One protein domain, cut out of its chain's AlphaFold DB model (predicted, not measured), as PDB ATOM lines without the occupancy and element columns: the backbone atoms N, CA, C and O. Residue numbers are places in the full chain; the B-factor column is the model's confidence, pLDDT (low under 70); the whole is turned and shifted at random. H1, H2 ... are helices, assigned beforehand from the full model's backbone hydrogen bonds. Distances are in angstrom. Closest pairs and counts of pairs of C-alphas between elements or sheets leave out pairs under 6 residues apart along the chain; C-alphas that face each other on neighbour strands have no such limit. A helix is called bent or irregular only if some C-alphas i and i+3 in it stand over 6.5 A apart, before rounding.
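What this domain is: This is residues 2 to 156 of the 435 residues of an uncharacterized protein of Saprolegnia diclina (strain VS20) (UniProt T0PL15). The chain is wound as a short solenoid of helix pairs, stacked one after another along the longest axis: H1 with H2, H3 with H4, H6 with H7, H8 with H9. H1, H3, H6 and H8 follow one another along one side and H2, H4, H7 and H9 along the other; H5 sits at the edge, and an unnamed tail folds back from H9. The 155 printed residues hold nine named helices, H1 to H9 in chain order, and no named strand: all helix. The whole is compact, with a radius of gyration of the C-alphas of 16.2 A, yet elongated, spanning 53 by 34 by 25 A.

Where its parts are: Find C-alpha 2 at (32.235, 64.526, 2.313); there H1 begins and runs to residue 10. H2 is residues 19 to 22. H3, the longest, runs from residue 28 to 45 over 25.5 A; it is irregular, with C-alphas 33 and 36 7.1 A apart, and has a kink of 36 degrees near residue 35. H4 is residues 52 to 63, 16.4 A. H5, residues 67 to 72, is only just irregular, with C-alphas 69 and 72 6.8 A apart. H6 is residues 79 to 89, H7 residues 95 to 104, and H8 residues 108 to 119, 16.8 A. H9, residues 124 to 136, covers 18.4 A and ends at C-alpha 136, (17.392, 28.859, -0.668).

How they stand to each other: Start at H1, which only just touches H2, with 3 pairs of C-alphas within 8 A, closest at Asp 6 and Leu 19, 6.7 A. H3 and H4 form a helical hairpin at a shallow tilt of 25 degrees, opposite ways; the closest C-alphas, of Gln 28 and Ala 61, are 5.5 A apart. H3 touches H6 with residues 32 to 40 alone, at a steep tilt of 56 degrees, closest at Pro 36 and Val 83, 5.2 A. H6 touches H8 at a steep tilt of 52 degrees, closest at Ala 81 and Gly 112, 5.2 A. H7, the hub, touches H4, H6, H8 and H9, H8 only at the corner; its closest C-alphas with H9, Val 95 and Val 126, are 6.0 A apart. H5 touches no helix. Every O i to N i+4 pair is within hydrogen-bond range in H1, H6, H7, H8 and H9, against 12 of 14 in H3, 7 of 8 in H4 and 0 of 2 in H5, where 0 of 3 O i to N i+3 pairs are; H2 is too short for an i+4 pair.

The domain as a whole: Look to Arg 12 and Ser 142 for the C-alphas farthest apart, 53.5 A. The printed part has no cut, and no link between helices is long. Residues 137 to 156 hold no named element. Mean pLDDT of the printed part is 77.7; residues 2 to 19, 22 to 26, 66 to 76 and 143 to 156 are under 70.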
ATOM      1  N   ILE A   2      32.760  64.699   0.935       60.22
ATOM      2  CA  ILE A   2      32.235  64.526   2.313       60.22
ATOM      3  C   ILE A   2      33.201  63.743   3.216       60.22
ATOM      4  O   ILE A   2      33.508  64.225   4.292       60.22
ATOM      5  N   LEU A   3      33.773  62.626   2.748       60.75
ATOM      6  CA  LEU A   3      34.763  61.860   3.527       60.75
ATOM      7  C   LEU A   3      36.026  62.655   3.886       60.75
ATOM      8  O   LEU A   3      36.585  62.443   4.950       60.75
ATOM      9  N   VAL A   4      36.449  63.583   3.021       60.19
ATOM     10  CA  VAL A   4      37.619  64.451   3.258       60.19
ATOM     11  C   VAL A   4      37.299  65.513   4.316       60.19
ATOM     12  O   VAL A   4      38.136  65.845   5.152       60.19
ATOM     13  N   VAL A   5      36.073  66.043   4.288       58.41
ATOM     14  CA  VAL A   5      35.582  67.008   5.284       58.41
ATOM     15  C   VAL A   5      35.382  66.320   6.633       58.41
ATOM     16  O   VAL A   5      35.853  66.826   7.648       58.41
ATOM     17  N   ASP A   6      34.759  65.143   6.639       64.31
ATOM     18  CA  ASP A   6      34.567  64.346   7.845       64.31
ATOM     19  C   ASP A   6      35.927  63.916   8.424       64.31
ATOM     20  O   ASP A   6      36.171  64.166   9.599       64.31
ATOM     21  N   SER A   7      36.874  63.385   7.636       61.03
ATOM     22  CA  SER A   7      38.202  62.992   8.151       61.03
ATOM     23  C   SER A   7      38.952  64.148   8.825       61.03
ATOM     24  O   SER A   7      39.652  63.941   9.814       61.03
ATOM     25  N   PHE A   8      38.782  65.376   8.324       57.28
ATOM     26  CA  PHE A   8      39.387  66.570   8.914       57.28
ATOM     27  C   PHE A   8      38.699  67.007  10.220       57.28
ATOM     28  O   PHE A   8      39.372  67.415  11.167       57.28
ATOM     29  N   LEU A   9      37.366  66.912  10.294       53.62
ATOM     30  CA  LEU A   9      36.586  67.269  11.485       53.62
ATOM     31  C   LEU A   9      36.704  66.208  12.597       53.62
ATOM     32  O   LEU A   9      36.834  66.563  13.769       53.62
ATOM     33  N   PHE A  10      36.744  64.920  12.241       55.62
ATOM     34  CA  PHE A  10      36.835  63.796  13.182       55.62
ATOM     35  C   PHE A  10      38.169  63.682  13.894       55.62
ATOM     36  O   PHE A  10      38.198  63.319  15.068       55.62
ATOM     37  N   ALA A  11      39.261  64.069  13.235       55.38
ATOM     38  CA  ALA A  11      40.563  64.154  13.884       55.38
ATOM     39  C   ALA A  11      40.572  65.124  15.087       55.38
ATOM     40  O   ALA A  11      41.513  65.106  15.876       55.38
ATOM     41  N   ARG A  12      39.549  65.984  15.236       51.50
ATOM     42  CA  ARG A  12      39.493  67.036  16.261       51.50
ATOM     43  C   ARG A  12      38.448  66.820  17.359       51.50
ATOM     44  O   ARG A  12      38.554  67.486  18.385       51.50
ATOM     45  N   GLN A  13      37.468  65.932  17.188       57.56
ATOM     46  CA  GLN A  13      36.438  65.667  18.204       57.56
ATOM     47  C   GLN A  13      36.061  64.179  18.251       57.56
ATOM     48  O   GLN A  13      35.325  63.680  17.398       57.56
ATOM     49  N   CYS A  14      36.532  63.472  19.284       54.47
ATOM     50  CA  CYS A  14      36.065  62.120  19.595       54.47
ATOM     51  C   CYS A  14      34.557  62.136  19.902       54.47
ATOM     52  O   CYS A  14      34.115  62.873  20.780       54.47
ATOM     53  N   GLY A  15      33.780  61.299  19.207       57.53
ATOM     54  CA  GLY A  15      32.357  61.069  19.496       57.53
ATOM     55  C   GLY A  15      31.351  61.945  18.738       57.53
ATOM     56  O   GLY A  15      30.151  61.800  18.968       57.53
ATOM     57  N   ALA A  16      31.784  62.823  17.826       58.31
ATOM     58  CA  ALA A  16      30.846  63.564  16.979       58.31
ATOM     59  C   ALA A  16      30.088  62.618  16.003       58.31
ATOM     60  O   ALA A  16      30.623  61.594  15.578       58.31
ATOM     61  N   PRO A  17      28.826  62.893  15.635       60.47
ATOM     62  CA  PRO A  17      28.148  62.166  14.559       60.47
ATOM     63  C   PRO A  17      28.685  62.607  13.185       60.47
ATOM     64  O   PRO A  17      28.961  63.788  12.982       60.47
ATOM     65  N   THR A  18      28.832  61.680  12.227       67.62
ATOM     66  CA  THR A  18      29.283  62.015  10.856       67.62
ATOM     67  C   THR A  18      28.289  62.945  10.175       67.62
ATOM     68  O   THR A  18      27.078  62.842  10.402       67.62
ATOM     69  N   LEU A  19      28.767  63.832   9.291       68.19
ATOM     70  CA  LEU A  19      27.866  64.662   8.485       68.19
ATOM     71  C   LEU A  19      26.915  63.792   7.649       68.19
ATOM     72  O   LEU A  19      25.784  64.193   7.372       68.19
ATOM     73  N   LEU A  20      27.354  62.578   7.297       71.69
ATOM     74  CA  LEU A  20      26.528  61.548   6.670       71.69
ATOM     75  C   LEU A  20      25.366  61.103   7.569       71.69
ATOM     76  O   LEU A  20      24.230  61.085   7.105       71.69
ATOM     77  N   ARG A  21      25.615  60.829   8.856       70.94
ATOM     78  CA  ARG A  21      24.578  60.441   9.828       70.94
ATOM     79  C   ARG A  21      23.586  61.567  10.119       70.94
ATOM     80  O   ARG A  21      22.402  61.323  10.336       70.94
ATOM     81  N   MET A  22      24.047  62.818  10.099       66.81
ATOM     82  CA  MET A  22      23.178  63.983  10.312       66.81
ATOM     83  C   MET A  22      22.239  64.245   9.126       66.81
ATOM     84  O   MET A  22      21.160  64.817   9.301       66.81
ATOM     85  N   LYS A  23      22.597  63.799   7.917       69.00
ATOM     86  CA  LYS A  23      21.752  63.931   6.728       69.00
ATOM     87  C   LYS A  23      20.818  62.730   6.556       69.00
ATOM     88  O   LYS A  23      20.960  61.949   5.621       69.00
ATOM     89  N   LYS A  24      19.778  62.670   7.396       61.19
ATOM     90  CA  LYS A  24      18.705  61.651   7.339       61.19
ATOM     91  C   LYS A  24      17.964  61.557   5.990       61.19
ATOM     92  O   LYS A  24      17.345  60.539   5.719       61.19
ATOM     93  N   ASN A  25      18.051  62.590   5.143       60.78
ATOM     94  CA  ASN A  25      17.399  62.648   3.824       60.78
ATOM     95  C   ASN A  25      18.317  62.227   2.658       60.78
ATOM     96  O   ASN A  25      17.978  62.454   1.495       60.78
ATOM     97  N   LEU A  26      19.517  61.699   2.927       61.12
ATOM     98  CA  LEU A  26      20.329  61.106   1.866       61.12
ATOM     99  C   LEU A  26      19.652  59.824   1.384       61.12
ATOM    100  O   LEU A  26      19.306  58.971   2.190       61.12
ATOM    101  N   LEU A  27      19.502  59.698   0.064       70.06
ATOM    102  CA  LEU A  27      19.019  58.487  -0.598       70.06
ATOM    103  C   LEU A  27      19.889  57.304  -0.140       70.06
ATOM    104  O   LEU A  27      21.028  57.175  -0.600       70.06
ATOM    105  N   GLN A  28      19.369  56.464   0.757       72.50
ATOM    106  CA  GLN A  28      20.039  55.292   1.332       72.50
ATOM    107  C   GLN A  28      20.693  54.397   0.259       72.50
ATOM    108  O   GLN A  28      21.838  53.983   0.461       72.50
ATOM    109  N   PRO A  29      20.086  54.202  -0.936       72.06
ATOM    110  CA  PRO A  29      20.736  53.487  -2.034       72.06
ATOM    111  C   PRO A  29      22.088  54.073  -2.448       72.06
ATOM    112  O   PRO A  29      23.037  53.334  -2.700       72.06
ATOM    113  N   LYS A  30      22.223  55.405  -2.470       78.19
ATOM    114  CA  LYS A  30      23.485  56.068  -2.829       78.19
ATOM    115  C   LYS A  30      24.553  55.882  -1.754       78.19
ATOM    116  O   LYS A  30      25.731  55.815  -2.093       78.19
ATOM    117  N   LEU A  31      24.165  55.800  -0.480       80.94
ATOM    118  CA  LEU A  31      25.116  55.521   0.595       80.94
ATOM    119  C   LEU A  31      25.716  54.127   0.424       80.94
ATOM    120  O   LEU A  31      26.936  54.017   0.379       80.94
ATOM    121  N   LEU A  32      24.889  53.097   0.228       80.00
ATOM    122  CA  LEU A  32      25.392  51.735   0.018       80.00
ATOM    123  C   LEU A  32      26.233  51.602  -1.259       80.00
ATOM    124  O   LEU A  32      27.210  50.863  -1.262       80.00
ATOM    125  N   LEU A  33      25.897  52.343  -2.319       78.38
ATOM    126  CA  LEU A  33      26.634  52.316  -3.586       78.38
ATOM    127  C   LEU A  33      28.045  52.909  -3.487       78.38
ATOM    128  O   LEU A  33      28.990  52.301  -3.976       78.38
ATOM    129  N   TYR A  34      28.189  54.097  -2.895       83.44
ATOM    130  CA  TYR A  34      29.429  54.875  -3.020       83.44
ATOM    131  C   TYR A  34      30.277  54.904  -1.750       83.44
ATOM    132  O   TYR A  34      31.498  55.045  -1.832       83.44
ATOM    133  N   LEU A  35      29.656  54.811  -0.570       87.19
ATOM    134  CA  LEU A  35      30.377  54.948   0.693       87.19
ATOM    135  C   LEU A  35      31.394  53.814   0.916       87.19
ATOM    136  O   LEU A  35      32.527  54.144   1.260       87.19
ATOM    137  N   PRO A  36      31.074  52.523   0.685       89.44
ATOM    138  CA  PRO A  36      32.024  51.440   0.926       89.44
ATOM    139  C   PRO A  36      33.296  51.558   0.082       89.44
ATOM    140  O   PRO A  36      34.399  51.508   0.616       89.44
ATOM    141  N   GLU A  37      33.157  51.796  -1.225       87.44
ATOM    142  CA  GLU A  37      34.301  51.969  -2.129       87.44
ATOM    143  C   GLU A  37      35.169  53.161  -1.710       87.44
ATOM    144  O   GLU A  37      36.393  53.062  -1.608       87.44
ATOM    145  N   ALA A  38      34.529  54.290  -1.400       87.12
ATOM    146  CA  ALA A  38      35.241  55.488  -0.998       87.12
ATOM    147  C   ALA A  38      35.942  55.327   0.366       87.12
ATOM    148  O   ALA A  38      37.028  55.875   0.553       87.12
ATOM    149  N   LEU A  39      35.378  54.545   1.297       87.69
ATOM    150  CA  LEU A  39      36.029  54.187   2.562       87.69
ATOM    151  C   LEU A  39      37.232  53.271   2.350       87.69
ATOM    152  O   LEU A  39      38.255  53.478   2.998       87.69
ATOM    153  N   LEU A  40      37.153  52.306   1.431       87.75
ATOM    154  CA  LEU A  40      38.300  51.457   1.103       87.75
ATOM    155  C   LEU A  40      39.453  52.280   0.521       87.75
ATOM    156  O   LEU A  40      40.575  52.180   1.019       87.75
ATOM    157  N   LEU A  41      39.171  53.167  -0.439       87.75
ATOM    158  CA  LEU A  41      40.168  54.088  -1.004       87.75
ATOM    159  C   LEU A  41      40.758  55.035   0.055       87.75
ATOM    160  O   LEU A  41      41.972  55.254   0.097       87.75
ATOM    161  N   ALA A  42      39.911  55.573   0.938       85.75
ATOM    162  CA  ALA A  42      40.350  56.433   2.033       85.75
ATOM    163  C   ALA A  42      41.225  55.669   3.033       85.75
ATOM    164  O   ALA A  42      42.282  56.167   3.401       85.75
ATOM    165  N   SER A  43      40.844  54.447   3.416       86.44
ATOM    166  CA  SER A  43      41.611  53.609   4.347       86.44
ATOM    167  C   SER A  43      42.974  53.199   3.787       86.44
ATOM    168  O   SER A  43      43.947  53.148   4.531       86.44
ATOM    169  N   ALA A  44      43.073  52.983   2.470       87.38
ATOM    170  CA  ALA A  44      44.346  52.720   1.805       87.38
ATOM    171  C   ALA A  44      45.277  53.945   1.845       87.38
ATOM    172  O   ALA A  44      46.487  53.800   1.989       87.38
ATOM    173  N   SER A  45      44.711  55.151   1.749       85.25
ATOM    174  CA  SER A  45      45.470  56.410   1.791       85.25
ATOM    175  C   SER A  45      45.762  56.886   3.222       85.25
ATOM    176  O   SER A  45      46.739  57.593   3.458       85.25
ATOM    177  N   GLN A  46      44.900  56.531   4.175       86.06
ATOM    178  CA  GLN A  46      44.948  56.927   5.582       86.06
ATOM    179  C   GLN A  46      44.557  55.737   6.476       86.06
ATOM    180  O   GLN A  46      43.410  55.650   6.917       86.06
ATOM    181  N   PRO A  47      45.500  54.833   6.802       85.62
ATOM    182  CA  PRO A  47      45.212  53.633   7.597       85.62
ATOM    183  C   PRO A  47      44.681  53.915   9.009       85.62
ATOM    184  O   PRO A  47      44.054  53.057   9.619       85.62
ATOM    185  N   THR A  48      44.916  55.120   9.535       83.62
ATOM    186  CA  THR A  48      44.464  55.559  10.864       83.62
ATOM    187  C   THR A  48      43.041  56.127  10.872       83.62
ATOM    188  O   THR A  48      42.602  56.647  11.898       83.62
ATOM    189  N   ILE A  49      42.326  56.109   9.742       82.56
ATOM    190  CA  ILE A  49      40.950  56.604   9.679       82.56
ATOM    191  C   ILE A  49      40.037  55.775  10.597       82.56
ATOM    192  O   ILE A  49      40.028  54.546  10.555       82.56
ATOM    193  N   ALA A  50      39.236  56.446  11.425       84.06
ATOM    194  CA  ALA A  50      38.238  55.776  12.252       84.06
ATOM    195  C   ALA A  50      37.070  55.300  11.371       84.06
ATOM    196  O   ALA A  50      36.275  56.114  10.904       84.06
ATOM    197  N   LEU A  51      36.971  53.988  11.132       85.50
ATOM    198  CA  LEU A  51      35.922  53.396  10.290       85.50
ATOM    199  C   LEU A  51      34.564  53.282  10.998       85.50
ATOM    200  O   LEU A  51      33.529  53.429  10.348       85.50
ATOM    201  N   ASP A  52      34.556  53.057  12.315       85.94
ATOM    202  CA  ASP A  52      33.342  52.751  13.096       85.94
ATOM    203  C   ASP A  52      32.192  53.772  12.912       85.94
ATOM    204  O   ASP A  52      31.058  53.345  12.676       85.94
ATOM    205  N   PRO A  53      32.432  55.102  12.881       84.25
ATOM    206  CA  PRO A  53      31.367  56.082  12.651       84.25
ATOM    207  C   PRO A  53      30.693  55.960  11.277       84.25
ATOM    208  O   PRO A  53      29.505  56.254  11.143       84.25
ATOM    209  N   TYR A  54      31.437  55.540  10.251       86.75
ATOM    210  CA  TYR A  54      30.900  55.350   8.903       86.75
ATOM    211  C   TYR A  54      30.221  53.993   8.750       86.75
ATOM    212  O   TYR A  54      29.204  53.885   8.068       86.75
ATOM    213  N   VAL A  55      30.744  52.969   9.424       87.25
ATOM    214  CA  VAL A  55      30.128  51.640   9.468       87.25
ATOM    215  C   VAL A  55      28.768  51.712  10.156       87.25
ATOM    216  O   VAL A  55      27.822  51.108   9.668       87.25
ATOM    217  N   GLY A  56      28.620  52.525  11.208       86.88
ATOM    218  CA  GLY A  56      27.314  52.796  11.817       86.88
ATOM    219  C   GLY A  56      26.288  53.348  10.818       86.88
ATOM    220  O   GLY A  56      25.146  52.899  10.806       86.88
ATOM    221  N   VAL A  57      26.705  54.249   9.920       86.56
ATOM    222  CA  VAL A  57      25.841  54.769   8.843       86.56
ATOM    223  C   VAL A  57      25.489  53.683   7.827       86.56
ATOM    224  O   VAL A  57      24.356  53.643   7.356       86.56
ATOM    225  N   LEU A  58      26.429  52.796   7.488       87.75
ATOM    226  CA  LEU A  58      26.156  51.663   6.597       87.75
ATOM    227  C   LEU A  58      25.150  50.690   7.217       87.75
ATOM    228  O   LEU A  58      24.230  50.269   6.526       87.75
ATOM    229  N   VAL A  59      25.290  50.373   8.506       88.38
ATOM    230  CA  VAL A  59      24.355  49.497   9.231       88.38
ATOM    231  C   VAL A  59      22.954  50.109   9.254       88.38
ATOM    232  O   VAL A  59      22.011  49.447   8.835       88.38
ATOM    233  N   GLU A  60      22.825  51.386   9.630       86.50
ATOM    234  CA  GLU A  60      21.539  52.102   9.581       86.50
ATOM    235  C   GLU A  60      20.956  52.113   8.153       86.50
ATOM    236  O   GLU A  60      19.754  51.931   7.963       86.50
ATOM    237  N   ALA A  61      21.798  52.290   7.129       85.31
ATOM    238  CA  ALA A  61      21.363  52.277   5.735       85.31
ATOM    239  C   ALA A  61      20.902  50.891   5.259       85.31
ATOM    240  O   ALA A  61      19.984  50.846   4.448       85.31
ATOM    241  N   ILE A  62      21.503  49.797   5.745       85.00
ATOM    242  CA  ILE A  62      21.080  48.412   5.468       85.00
ATOM    243  C   ILE A  62      19.742  48.119   6.156       85.00
ATOM    244  O   ILE A  62      18.838  47.586   5.520       85.00
ATOM    245  N   GLU A  63      19.596  48.493   7.430       84.75
ATOM    246  CA  GLU A  63      18.384  48.241   8.225       84.75
ATOM    247  C   GLU A  63      17.162  49.008   7.701       84.75
ATOM    248  O   GLU A  63      16.046  48.492   7.716       84.75
ATOM    249  N   MET A  64      17.359  50.236   7.215       80.12
ATOM    250  CA  MET A  64      16.282  51.064   6.660       80.12
ATOM    251  C   MET A  64      16.005  50.806   5.173       80.12
ATOM    252  O   MET A  64      15.158  51.478   4.582       80.12
ATOM    253  N   PHE A  65      16.747  49.906   4.532       73.19
ATOM    254  CA  PHE A  65      16.684  49.756   3.088       73.19
ATOM    255  C   PHE A  65      15.403  49.052   2.640       73.19
ATOM    256  O   PHE A  65      15.127  47.918   3.027       73.19
ATOM    257  N   ASN A  66      14.649  49.693   1.747       69.38
ATOM    258  CA  ASN A  66      13.503  49.068   1.103       69.38
ATOM    259  C   ASN A  66      13.948  48.320  -0.167       69.38
ATOM    260  O   ASN A  66      14.390  48.934  -1.140       69.38
ATOM    261  N   VAL A  67      13.804  46.990  -0.165       65.38
ATOM    262  CA  VAL A  67      14.187  46.093  -1.275       65.38
ATOM    263  C   VAL A  67      13.516  46.489  -2.600       65.38
ATOM    264  O   VAL A  67      14.098  46.309  -3.673       65.38
ATOM    265  N   ASP A  68      12.324  47.087  -2.552       63.72
ATOM    266  CA  ASP A  68      11.585  47.471  -3.757       63.72
ATOM    267  C   ASP A  68      12.168  48.701  -4.478       63.72
ATOM    268  O   ASP A  68      12.011  48.820  -5.694       63.72
ATOM    269  N   GLU A  69      12.920  49.572  -3.794       60.78
ATOM    270  CA  GLU A  69      13.489  50.791  -4.398       60.78
ATOM    271  C   GLU A  69      14.701  50.518  -5.311       60.78
ATOM    272  O   GLU A  69      15.013  51.309  -6.206       60.78
ATOM    273  N   VAL A  70      15.387  49.382  -5.140       54.88
ATOM    274  CA  VAL A  70      16.650  49.076  -5.845       54.88
ATOM    275  C   VAL A  70      16.498  48.183  -7.060       54.88
ATOM    276  O   VAL A  70      17.416  48.102  -7.879       54.88
ATOM    277  N   ARG A  71      15.284  47.690  -7.324       55.69
ATOM    278  CA  ARG A  71      14.952  47.022  -8.593       55.69
ATOM    279  C   ARG A  71      15.286  47.879  -9.833       55.69
ATOM    280  O   ARG A  71      15.362  47.352 -10.943       55.69
ATOM    281  N   HIS A  72      15.529  49.185  -9.680       51.94
ATOM    282  CA  HIS A  72      15.785  50.115 -10.782       51.94
ATOM    283  C   HIS A  72      17.195  50.721 -10.850       51.94
ATOM    284  O   HIS A  72      17.480  51.410 -11.832       51.94
ATOM    285  N   THR A  73      18.080  50.463  -9.879       58.19
ATOM    286  CA  THR A  73      19.413  51.092  -9.850       58.19
ATOM    287  C   THR A  73      20.492  50.106 -10.284       58.19
ATOM    288  O   THR A  73      20.573  49.002  -9.760       58.19
ATOM    289  N   THR A  74      21.335  50.499 -11.239       60.66
ATOM    290  CA  THR A  74      22.503  49.713 -11.653       60.66
ATOM    291  C   THR A  74      23.513  49.694 -10.514       60.66
ATOM    292  O   THR A  74      24.092  50.726 -10.176       60.66
ATOM    293  N   VAL A  75      23.716  48.530  -9.906       65.25
ATOM    294  CA  VAL A  75      24.677  48.354  -8.815       65.25
ATOM    295  C   VAL A  75      25.924  47.660  -9.362       65.25
ATOM    296  O   VAL A  75      25.814  46.671 -10.087       65.25
ATOM    297  N   GLY A  76      27.109  48.198  -9.059       68.56
ATOM    298  CA  GLY A  76      28.382  47.637  -9.520       68.56
ATOM    299  C   GLY A  76      28.686  46.270  -8.896       68.56
ATOM    300  O   GLY A  76      28.317  46.010  -7.753       68.56
ATOM    301  N   MET A  77      29.407  45.408  -9.624       70.81
ATOM    302  CA  MET A  77      29.755  44.044  -9.175       70.81
ATOM    303  C   MET A  77      30.568  44.005  -7.873       70.81
ATOM    304  O   MET A  77      30.520  43.023  -7.138       70.81
ATOM    305  N   THR A  78      31.310  45.070  -7.575       81.19
ATOM    306  CA  THR A  78      32.210  45.160  -6.419       81.19
ATOM    307  C   THR A  78      31.515  45.608  -5.139       81.19
ATOM    308  O   THR A  78      32.110  45.509  -4.070       81.19
ATOM    309  N   ILE A  79      30.261  46.070  -5.203       84.25
ATOM    310  CA  ILE A  79      29.571  46.656  -4.045       84.25
ATOM    311  C   ILE A  79      29.523  45.707  -2.846       84.25
ATOM    312  O   ILE A  79      29.836  46.113  -1.733       84.25
ATOM    313  N   PHE A  80      29.176  44.440  -3.071       87.88
ATOM    314  CA  PHE A  80      29.028  43.460  -2.005       87.88
ATOM    315  C   PHE A  80      30.373  43.197  -1.334       87.88
ATOM    316  O   PHE A  80      30.470  43.252  -0.111       87.88
ATOM    317  N   ALA A  81      31.422  42.993  -2.138       86.38
ATOM    318  CA  ALA A  81      32.777  42.819  -1.632       86.38
ATOM    319  C   ALA A  81      33.236  44.054  -0.839       86.38
ATOM    320  O   ALA A  81      33.782  43.908   0.250       86.38
ATOM    321  N   ASN A  82      32.939  45.260  -1.333       88.50
ATOM    322  CA  ASN A  82      33.323  46.504  -0.675       88.50
ATOM    323  C   ASN A  82      32.601  46.709   0.665       88.50
ATOM    324  O   ASN A  82      33.232  47.086   1.649       88.50
ATOM    325  N   VAL A  83      31.285  46.461   0.717       90.56
ATOM    326  CA  VAL A  83      30.494  46.548   1.959       90.56
ATOM    327  C   VAL A  83      31.033  45.560   2.987       90.56
ATOM    328  O   VAL A  83      31.281  45.947   4.129       90.56
ATOM    329  N   LEU A  84      31.251  44.307   2.581       89.62
ATOM    330  CA  LEU A  84      31.768  43.285   3.481       89.62
ATOM    331  C   LEU A  84      33.168  43.610   3.997       89.62
ATOM    332  O   LEU A  84      33.384  43.489   5.195       89.62
ATOM    333  N   ASP A  85      34.097  44.049   3.143       88.25
ATOM    334  CA  ASP A  85      35.468  44.382   3.563       88.25
ATOM    335  C   ASP A  85      35.473  45.535   4.583       88.25
ATOM    336  O   ASP A  85      36.117  45.452   5.626       88.25
ATOM    337  N   VAL A  86      34.673  46.583   4.355       90.62
ATOM    338  CA  VAL A  86      34.545  47.694   5.315       90.62
ATOM    339  C   VAL A  86      33.968  47.228   6.655       90.62
ATOM    340  O   VAL A  86      34.470  47.626   7.709       90.62
ATOM    341  N   MET A  87      32.925  46.397   6.641       89.75
ATOM    342  CA  MET A  87      32.291  45.908   7.871       89.75
ATOM    343  C   MET A  87      33.170  44.920   8.637       89.75
ATOM    344  O   MET A  87      33.188  44.946   9.868       89.75
ATOM    345  N   ASP A  88      33.908  44.079   7.920       88.50
ATOM    346  CA  ASP A  88      34.840  43.107   8.484       88.50
ATOM    347  C   ASP A  88      36.037  43.801   9.143       88.50
ATOM    348  O   ASP A  88      36.323  43.553  10.313       88.50
ATOM    349  N   ARG A  89      36.657  44.785   8.470       88.38
ATOM    350  CA  ARG A  89      37.739  45.609   9.049       88.38
ATOM    351  C   ARG A  89      37.322  46.359  10.312       88.38
ATOM    352  O   ARG A  89      38.163  46.657  11.155       88.38
ATOM    353  N   ALA A  90      36.039  46.684  10.440       89.25
ATOM    354  CA  ALA A  90      35.484  47.333  11.623       89.25
ATOM    355  C   ALA A  90      35.058  46.348  12.728       89.25
ATOM    356  O   ALA A  90      34.594  46.788  13.777       89.25
ATOM    357  N   GLY A  91      35.161  45.031  12.505       88.56
ATOM    358  CA  GLY A  91      34.681  44.013  13.445       88.56
ATOM    359  C   GLY A  91      33.157  44.021  13.624       88.56
ATOM    360  O   GLY A  91      32.657  43.669  14.690       88.56
ATOM    361  N   ARG A  92      32.407  44.475  12.609       88.19
ATOM    362  CA  ARG A  92      30.937  44.611  12.627       88.19
ATOM    363  C   ARG A  92      30.227  43.652  11.666       88.19
ATOM    364  O   ARG A  92      29.018  43.774  11.478       88.19
ATOM    365  N   CYS A  93      30.947  42.733  11.031       88.81
ATOM    366  CA  CYS A  93      30.365  41.724  10.148       88.81
ATOM    367  C   CYS A  93      30.084  40.435  10.933       88.81
ATOM    368  O   CYS A  93      30.935  39.555  11.012       88.81
ATOM    369  N   ASP A  94      28.904  40.340  11.547       88.94
ATOM    370  CA  ASP A  94      28.399  39.077  12.099       88.94
ATOM    371  C   ASP A  94      27.542  38.324  11.067       88.94
ATOM    372  O   ASP A  94      27.232  38.835   9.986       88.94
ATOM    373  N   VAL A  95      27.151  37.092  11.402       89.12
ATOM    374  CA  VAL A  95      26.363  36.213  10.522       89.12
ATOM    375  C   VAL A  95      25.028  36.852  10.114       89.12
ATOM    376  O   VAL A  95      24.619  36.737   8.959       89.12
ATOM    377  N   VAL A  96      24.370  37.560  11.039       89.06
ATOM    378  CA  VAL A  96      23.067  38.208  10.807       89.06
ATOM    379  C   VAL A  96      23.206  39.358   9.808       89.06
ATOM    380  O   VAL A  96      22.433  39.465   8.857       89.06
ATOM    381  N   ARG A  97      24.222  40.207   9.977       88.50
ATOM    382  CA  ARG A  97      24.492  41.321   9.063       88.50
ATOM    383  C   ARG A  97      24.977  40.831   7.711       88.50
ATOM    384  O   ARG A  97      24.543  41.375   6.699       88.50
ATOM    385  N   PHE A  98      25.828  39.806   7.681       90.62
ATOM    386  CA  PHE A  98      26.251  39.170   6.436       90.62
ATOM    387  C   PHE A  98      25.036  38.740   5.609       90.62
ATOM    388  O   PHE A  98      24.929  39.103   4.441       90.62
ATOM    389  N   GLU A  99      24.094  38.024   6.221       90.19
ATOM    390  CA  GLU A  99      22.871  37.576   5.557       90.19
ATOM    391  C   GLU A  99      21.995  38.733   5.076       90.19
ATOM    392  O   GLU A  99      21.502  38.689   3.944       90.19
ATOM    393  N   ALA A 100      21.822  39.773   5.895       87.75
ATOM    394  CA  ALA A 100      21.056  40.952   5.510       87.75
ATOM    395  C   ALA A 100      21.655  41.607   4.254       87.75
ATOM    396  O   ALA A 100      20.945  41.837   3.277       87.75
ATOM    397  N   ILE A 101      22.973  41.823   4.232       88.38
ATOM    398  CA  ILE A 101      23.700  42.404   3.091       88.38
ATOM    399  C   ILE A 101      23.620  41.492   1.869       88.38
ATOM    400  O   ILE A 101      23.415  41.959   0.748       88.38
ATOM    401  N   TRP A 102      23.789  40.188   2.076       89.62
ATOM    402  CA  TRP A 102      23.778  39.199   1.008       89.62
ATOM    403  C   TRP A 102      22.419  39.128   0.315       89.62
ATOM    404  O   TRP A 102      22.359  39.123  -0.915       89.62
ATOM    405  N   THR A 103      21.339  39.138   1.097       85.31
ATOM    406  CA  THR A 103      19.959  39.136   0.596       85.31
ATOM    407  C   THR A 103      19.638  40.449  -0.107       85.31
ATOM    408  O   THR A 103      19.074  40.449  -1.199       85.31
ATOM    409  N   LEU A 104      20.057  41.572   0.482       83.38
ATOM    410  CA  LEU A 104      19.813  42.907  -0.053       83.38
ATOM    411  C   LEU A 104      20.464  43.131  -1.417       83.38
ATOM    412  O   LEU A 104      19.876  43.744  -2.307       83.38
ATOM    413  N   LEU A 105      21.696  42.649  -1.568       82.31
ATOM    414  CA  LEU A 105      22.514  42.854  -2.759       82.31
ATOM    415  C   LEU A 105      22.415  41.689  -3.748       82.31
ATOM    416  O   LEU A 105      23.214  41.616  -4.683       82.31
ATOM    417  N   PHE A 106      21.463  40.769  -3.575       80.06
ATOM    418  CA  PHE A 106      21.224  39.717  -4.556       80.06
ATOM    419  C   PHE A 106      20.772  40.332  -5.899       80.06
ATOM    420  O   PHE A 106      19.902  41.211  -5.910       80.06
ATOM    421  N   PRO A 107      21.355  39.923  -7.047       78.06
ATOM    422  CA  PRO A 107      22.281  38.812  -7.273       78.06
ATOM    423  C   PRO A 107      23.775  39.181  -7.311       78.06
ATOM    424  O   PRO A 107      24.605  38.304  -7.556       78.06
ATOM    425  N   ALA A 108      24.157  40.440  -7.071       79.75
ATOM    426  CA  ALA A 108      25.564  40.856  -7.001       79.75
ATOM    427  C   ALA A 108      26.317  40.188  -5.834       79.75
ATOM    428  O   ALA A 108      27.518  39.923  -5.931       79.75
ATOM    429  N   SER A 109      25.602  39.855  -4.757       87.31
ATOM    430  CA  SER A 109      26.140  39.119  -3.613       87.31
ATOM    431  C   SER A 109      26.731  37.762  -3.984       87.31
ATOM    432  O   SER A 109      27.728  37.364  -3.390       87.31
ATOM    433  N   LEU A 110      26.212  37.075  -5.004       88.75
ATOM    434  CA  LEU A 110      26.727  35.771  -5.427       88.75
ATOM    435  C   LEU A 110      28.104  35.880  -6.101       88.75
ATOM    436  O   LEU A 110      29.032  35.156  -5.734       88.75
ATOM    437  N   VAL A 111      28.270  36.848  -7.014       86.75
ATOM    438  CA  VAL A 111      29.566  37.173  -7.641       86.75
ATOM    439  C   VAL A 111      30.581  37.572  -6.576       86.75
ATOM    440  O   VAL A 111      31.696  37.048  -6.536       86.75
ATOM    441  N   GLY A 112      30.181  38.477  -5.682       87.38
ATOM    442  CA  GLY A 112      31.053  38.954  -4.621       87.38
ATOM    443  C   GLY A 112      31.404  37.859  -3.608       87.38
ATOM    444  O   GLY A 112      32.543  37.801  -3.158       87.38
ATOM    445  N   THR A 113      30.485  36.932  -3.313       91.38
ATOM    446  CA  THR A 113      30.753  35.759  -2.460       91.38
ATOM    447  C   THR A 113      31.786  34.845  -3.106       91.38
ATOM    448  O   THR A 113      32.748  34.454  -2.450       91.38
ATOM    449  N   ARG A 114      31.652  34.553  -4.405       91.25
ATOM    450  CA  ARG A 114      32.664  33.789  -5.141       91.25
ATOM    451  C   ARG A 114      34.036  34.453  -5.056       91.25
ATOM    452  O   ARG A 114      35.017  33.773  -4.766       91.25
ATOM    453  N   GLN A 115      34.115  35.761  -5.301       88.44
ATOM    454  CA  GLN A 115      35.374  36.502  -5.214       88.44
ATOM    455  C   GLN A 115      35.975  36.417  -3.805       88.44
ATOM    456  O   GLN A 115      37.163  36.139  -3.663       88.44
ATOM    457  N   LEU A 116      35.146  36.592  -2.773       88.25
ATOM    458  CA  LEU A 116      35.554  36.509  -1.374       88.25
ATOM    459  C   LEU A 116      36.172  35.144  -1.041       88.25
ATOM    460  O   LEU A 116      37.239  35.083  -0.436       88.25
ATOM    461  N   LEU A 117      35.533  34.061  -1.487       91.06
ATOM    462  CA  LEU A 117      35.992  32.689  -1.262       91.06
ATOM    463  C   LEU A 117      37.316  32.367  -1.969       91.06
ATOM    464  O   LEU A 117      38.077  31.540  -1.479       91.06
ATOM    465  N   HIS A 118      37.611  33.024  -3.095       89.25
ATOM    466  CA  HIS A 118      38.903  32.882  -3.777       89.25
ATOM    467  C   HIS A 118      40.021  33.685  -3.104       89.25
ATOM    468  O   HIS A 118      41.194  33.357  -3.261       89.25
ATOM    469  N   GLN A 119      39.679  34.757  -2.387       88.44
ATOM    470  CA  GLN A 119      40.656  35.644  -1.754       88.44
ATOM    471  C   GLN A 119      41.024  35.209  -0.335       88.44
ATOM    472  O   GLN A 119      42.139  35.482   0.108       88.44
ATOM    473  N   ARG A 120      40.103  34.569   0.396       87.50
ATOM    474  CA  ARG A 120      40.321  34.198   1.798       87.50
ATOM    475  C   ARG A 120      39.479  33.013   2.252       87.50
ATOM    476  O   ARG A 120      38.378  32.776   1.759       87.50
ATOM    477  N   THR A 121      39.963  32.335   3.287       88.19
ATOM    478  CA  THR A 121      39.185  31.349   4.040       88.19
ATOM    479  C   THR A 121      38.223  32.068   4.987       88.19
ATOM    480  O   THR A 121      38.631  32.943   5.748       88.19
ATOM    481  N   LEU A 122      36.940  31.716   4.927       87.44
ATOM    482  CA  LEU A 122      35.901  32.242   5.817       87.44
ATOM    483  C   LEU A 122      35.710  31.333   7.034       87.44
ATOM    484  O   LEU A 122      35.994  30.140   6.957       87.44
ATOM    485  N   GLN A 123      35.184  31.896   8.124       87.44
ATOM    486  CA  GLN A 123      34.782  31.136   9.311       87.44
ATOM    487  C   GLN A 123      33.669  30.131   8.979       87.44
ATOM    488  O   GLN A 123      32.807  30.413   8.142       87.44
ATOM    489  N   ASP A 124      33.654  28.989   9.670       90.25
ATOM    490  CA  ASP A 124      32.716  27.888   9.405       90.25
ATOM    491  C   ASP A 124      31.247  28.308   9.539       90.25
ATOM    492  O   ASP A 124      30.423  27.932   8.707       90.25
ATOM    493  N   GLU A 125      30.921  29.164  10.510       90.00
ATOM    494  CA  GLU A 125      29.563  29.699  10.689       90.00
ATOM    495  C   GLU A 125      29.099  30.517   9.473       90.00
ATOM    496  O   GLU A 125      27.973  30.362   8.992       90.00
ATOM    497  N   VAL A 126      29.986  31.351   8.919       89.50
ATOM    498  CA  VAL A 126      29.704  32.148   7.716       89.50
ATOM    499  C   VAL A 126      29.591  31.239   6.492       89.50
ATOM    500  O   VAL A 126      28.682  31.421   5.682       89.50
ATOM    501  N   ARG A 127      30.459  30.225   6.364       92.56
ATOM    502  CA  ARG A 127      30.386  29.226   5.280       92.56
ATOM    503  C   ARG A 127      29.060  28.464   5.308       92.56
ATOM    504  O   ARG A 127      28.406  28.363   4.272       92.56
ATOM    505  N   ALA A 128      28.628  28.004   6.483       94.56
ATOM    506  CA  ALA A 128      27.344  27.330   6.668       94.56
ATOM    507  C   ALA A 128      26.158  28.249   6.328       94.56
ATOM    508  O   ALA A 128      25.186  27.820   5.692       94.56
ATOM    509  N   ARG A 129      26.243  29.542   6.682       94.56
ATOM    510  CA  ARG A 129      25.220  30.528   6.304       94.56
ATOM    511  C   ARG A 129      25.172  30.757   4.796       94.56
ATOM    512  O   ARG A 129      24.078  30.764   4.241       94.56
ATOM    513  N   ILE A 130      26.323  30.872   4.129       94.38
ATOM    514  CA  ILE A 130      26.402  30.969   2.661       94.38
ATOM    515  C   ILE A 130      25.757  29.744   2.012       94.38
ATOM    516  O   ILE A 130      24.923  29.913   1.127       94.38
ATOM    517  N   ALA A 131      26.088  28.532   2.466       96.25
ATOM    518  CA  ALA A 131      25.505  27.303   1.925       96.25
ATOM    519  C   ALA A 131      23.970  27.308   2.037       96.25
ATOM    520  O   ALA A 131      23.269  27.044   1.059       96.25
ATOM    521  N   THR A 132      23.446  27.706   3.201       96.12
ATOM    522  CA  THR A 132      22.000  27.835   3.452       96.12
ATOM    523  C   THR A 132      21.344  28.847   2.510       96.12
ATOM    524  O   THR A 132      20.301  28.564   1.920       96.12
ATOM    525  N   LEU A 133      21.962  30.020   2.342       94.25
ATOM    526  CA  LEU A 133      21.450  31.089   1.486       94.25
ATOM    527  C   LEU A 133      21.452  30.692   0.009       94.25
ATOM    528  O   LEU A 133      20.457  30.891  -0.682       94.25
ATOM    529  N   VAL A 134      22.533  30.074  -0.469       94.88
ATOM    530  CA  VAL A 134      22.640  29.599  -1.853       94.88
ATOM    531  C   VAL A 134      21.616  28.498  -2.140       94.88
ATOM    532  O   VAL A 134      20.959  28.537  -3.177       94.88
ATOM    533  N   LEU A 135      21.405  27.558  -1.214       94.75
ATOM    534  CA  LEU A 135      20.369  26.527  -1.352       94.75
ATOM    535  C   LEU A 135      18.950  27.104  -1.398       94.75
ATOM    536  O   LEU A 135      18.091  26.561  -2.096       94.75
ATOM    537  N   ALA A 136      18.688  28.185  -0.660       92.31
ATOM    538  CA  ALA A 136      17.392  28.859  -0.668       92.31
ATOM    539  C   ALA A 136      17.102  29.563  -2.005       92.31
ATOM    540  O   ALA A 136      15.937  29.746  -2.353       92.31
ATOM    541  N   LEU A 137      18.138  29.909  -2.779       89.81
ATOM    542  CA  LEU A 137      17.975  30.485  -4.115       89.81
ATOM    543  C   LEU A 137      17.559  29.471  -5.174       89.81
ATOM    544  O   LEU A 137      17.098  29.891  -6.226       89.81
ATOM    545  N   ALA A 138      17.724  28.165  -4.948       89.81
ATOM    546  CA  ALA A 138      17.536  27.157  -5.994       89.81
ATOM    547  C   ALA A 138      16.256  27.351  -6.845       89.81
ATOM    548  O   ALA A 138      16.370  27.352  -8.072       89.81
ATOM    549  N   PRO A 139      15.072  27.621  -6.250       86.69
ATOM    550  CA  PRO A 139      13.834  27.817  -7.010       86.69
ATOM    551  C   PRO A 139      13.757  29.145  -7.777       86.69
ATOM    552  O   PRO A 139      12.902  29.313  -8.636       86.69
ATOM    553  N   THR A 140      14.603  30.121  -7.445       83.50
ATOM    554  CA  THR A 140      14.601  31.461  -8.053       83.50
ATOM    555  C   THR A 140      15.648  31.613  -9.154       83.50
ATOM    556  O   THR A 140      15.600  32.582  -9.911       83.50
ATOM    557  N   LEU A 141      16.566  30.648  -9.293       82.12
ATOM    558  CA  LEU A 141      17.609  30.639 -10.325       82.12
ATOM    559  C   LEU A 141      17.063  30.390 -11.743       82.12
ATOM    560  O   LEU A 141      17.756  30.683 -12.715       82.12
ATOM    561  N   SER A 142      15.851  29.846 -11.872       73.94
ATOM    562  CA  SER A 142      15.172  29.585 -13.150       73.94
ATOM    563  C   SER A 142      14.325  30.768 -13.646       73.94
ATOM    564  O   SER A 142      14.178  30.965 -14.856       73.94
ATOM    565  N   ALA A 143      13.827  31.592 -12.718       61.50
ATOM    566  CA  ALA A 143      12.724  32.509 -12.970       61.50
ATOM    567  C   ALA A 143      13.078  33.634 -13.951       61.50
ATOM    568  O   ALA A 143      13.780  34.593 -13.615       61.50
ATOM    569  N   GLU A 144      12.447  33.604 -15.135       58.41
ATOM    570  CA  GLU A 144      12.449  34.744 -16.068       58.41
ATOM    571  C   GLU A 144      11.916  36.005 -15.399       58.41
ATOM    572  O   GLU A 144      12.276  37.115 -15.766       58.41
ATOM    573  N   HIS A 145      11.039  35.867 -14.410       51.78
ATOM    574  CA  HIS A 145      10.378  37.003 -13.777       51.78
ATOM    575  C   HIS A 145      11.294  37.796 -12.840       51.78
ATOM    576  O   HIS A 145      10.979  38.938 -12.504       51.78
ATOM    577  N   LEU A 146      12.476  37.262 -12.514       50.22
ATOM    578  CA  LEU A 146      13.549  38.027 -11.885       50.22
ATOM    579  C   LEU A 146      14.473  38.699 -12.909       50.22
ATOM    580  O   LEU A 146      15.430  39.346 -12.510       50.22
ATOM    581  N   SER A 147      14.197  38.634 -14.216       43.84
ATOM    582  CA  SER A 147      15.047  39.211 -15.275       43.84
ATOM    583  C   SER A 147      15.047  40.744 -15.371       43.84
ATOM    584  O   SER A 147      15.394  41.291 -16.421       43.84
ATOM    585  N   ARG A 148      14.694  41.487 -14.310       47.88
ATOM    586  CA  ARG A 148      14.733  42.961 -14.349       47.88
ATOM    587  C   ARG A 148      15.105  43.744 -13.086       47.88
ATOM    588  O   ARG A 148      14.826  44.943 -13.097       47.88
ATOM    589  N   PRO A 149      15.817  43.259 -12.057       46.91
ATOM    590  CA  PRO A 149      16.723  44.198 -11.444       46.91
ATOM    591  C   PRO A 149      17.813  44.465 -12.490       46.91
ATOM    592  O   PRO A 149      18.524  43.559 -12.927       46.91
ATOM    593  N   ARG A 150      17.856  45.702 -12.994       48.75
ATOM    594  CA  ARG A 150      18.846  46.181 -13.969       48.75
ATOM    595  C   ARG A 150      20.245  46.209 -13.332       48.75
ATOM    596  O   ARG A 150      20.871  47.259 -13.282       48.75
ATOM    597  N   TYR A 151      20.766  45.079 -12.863       50.41
ATOM    598  CA  TYR A 151      22.183  44.915 -12.542       50.41
ATOM    599  C   TYR A 151      22.950  44.795 -13.864       50.41
ATOM    600  O   TYR A 151      23.449  43.735 -14.238       50.41
ATOM    601  N   GLY A 152      22.956  45.886 -14.633       47.16
ATOM    602  CA  GLY A 152      23.698  45.983 -15.880       47.16
ATOM    603  C   GLY A 152      25.170  45.682 -15.617       47.16
ATOM    604  O   GLY A 152      25.824  46.416 -14.883       47.16
ATOM    605  N   GLY A 153      25.668  44.590 -16.199       57.03
ATOM    606  CA  GLY A 153      27.085  44.227 -16.183       57.03
ATOM    607  C   GLY A 153      27.490  43.103 -15.228       57.03
ATOM    608  O   GLY A 153      28.600  42.611 -15.382       57.03
ATOM    609  N   ALA A 154      26.633  42.661 -14.297       56.81
ATOM    610  CA  ALA A 154      26.976  41.530 -13.419       56.81
ATOM    611  C   ALA A 154      26.853  40.175 -14.126       56.81
ATOM    612  O   ALA A 154      27.661  39.278 -13.897       56.81
ATOM    613  N   TYR A 155      25.858  40.057 -15.008       66.88
ATOM    614  CA  TYR A 155      25.576  38.842 -15.757       66.88
ATOM    615  C   TYR A 155      25.314  39.164 -17.228       66.88
ATOM    616  O   TYR A 155      24.564  40.088 -17.549       66.88
ATOM    617  N   THR A 156      25.934  38.404 -18.129       66.25
ATOM    618  CA  THR A 156      25.720  38.481 -19.582       66.25
ATOM    619  C   THR A 156      24.663  37.490 -20.067       66.25
ATOM    620  O   THR A 156      24.237  37.575 -21.217       66.25
TER     621      THR A 156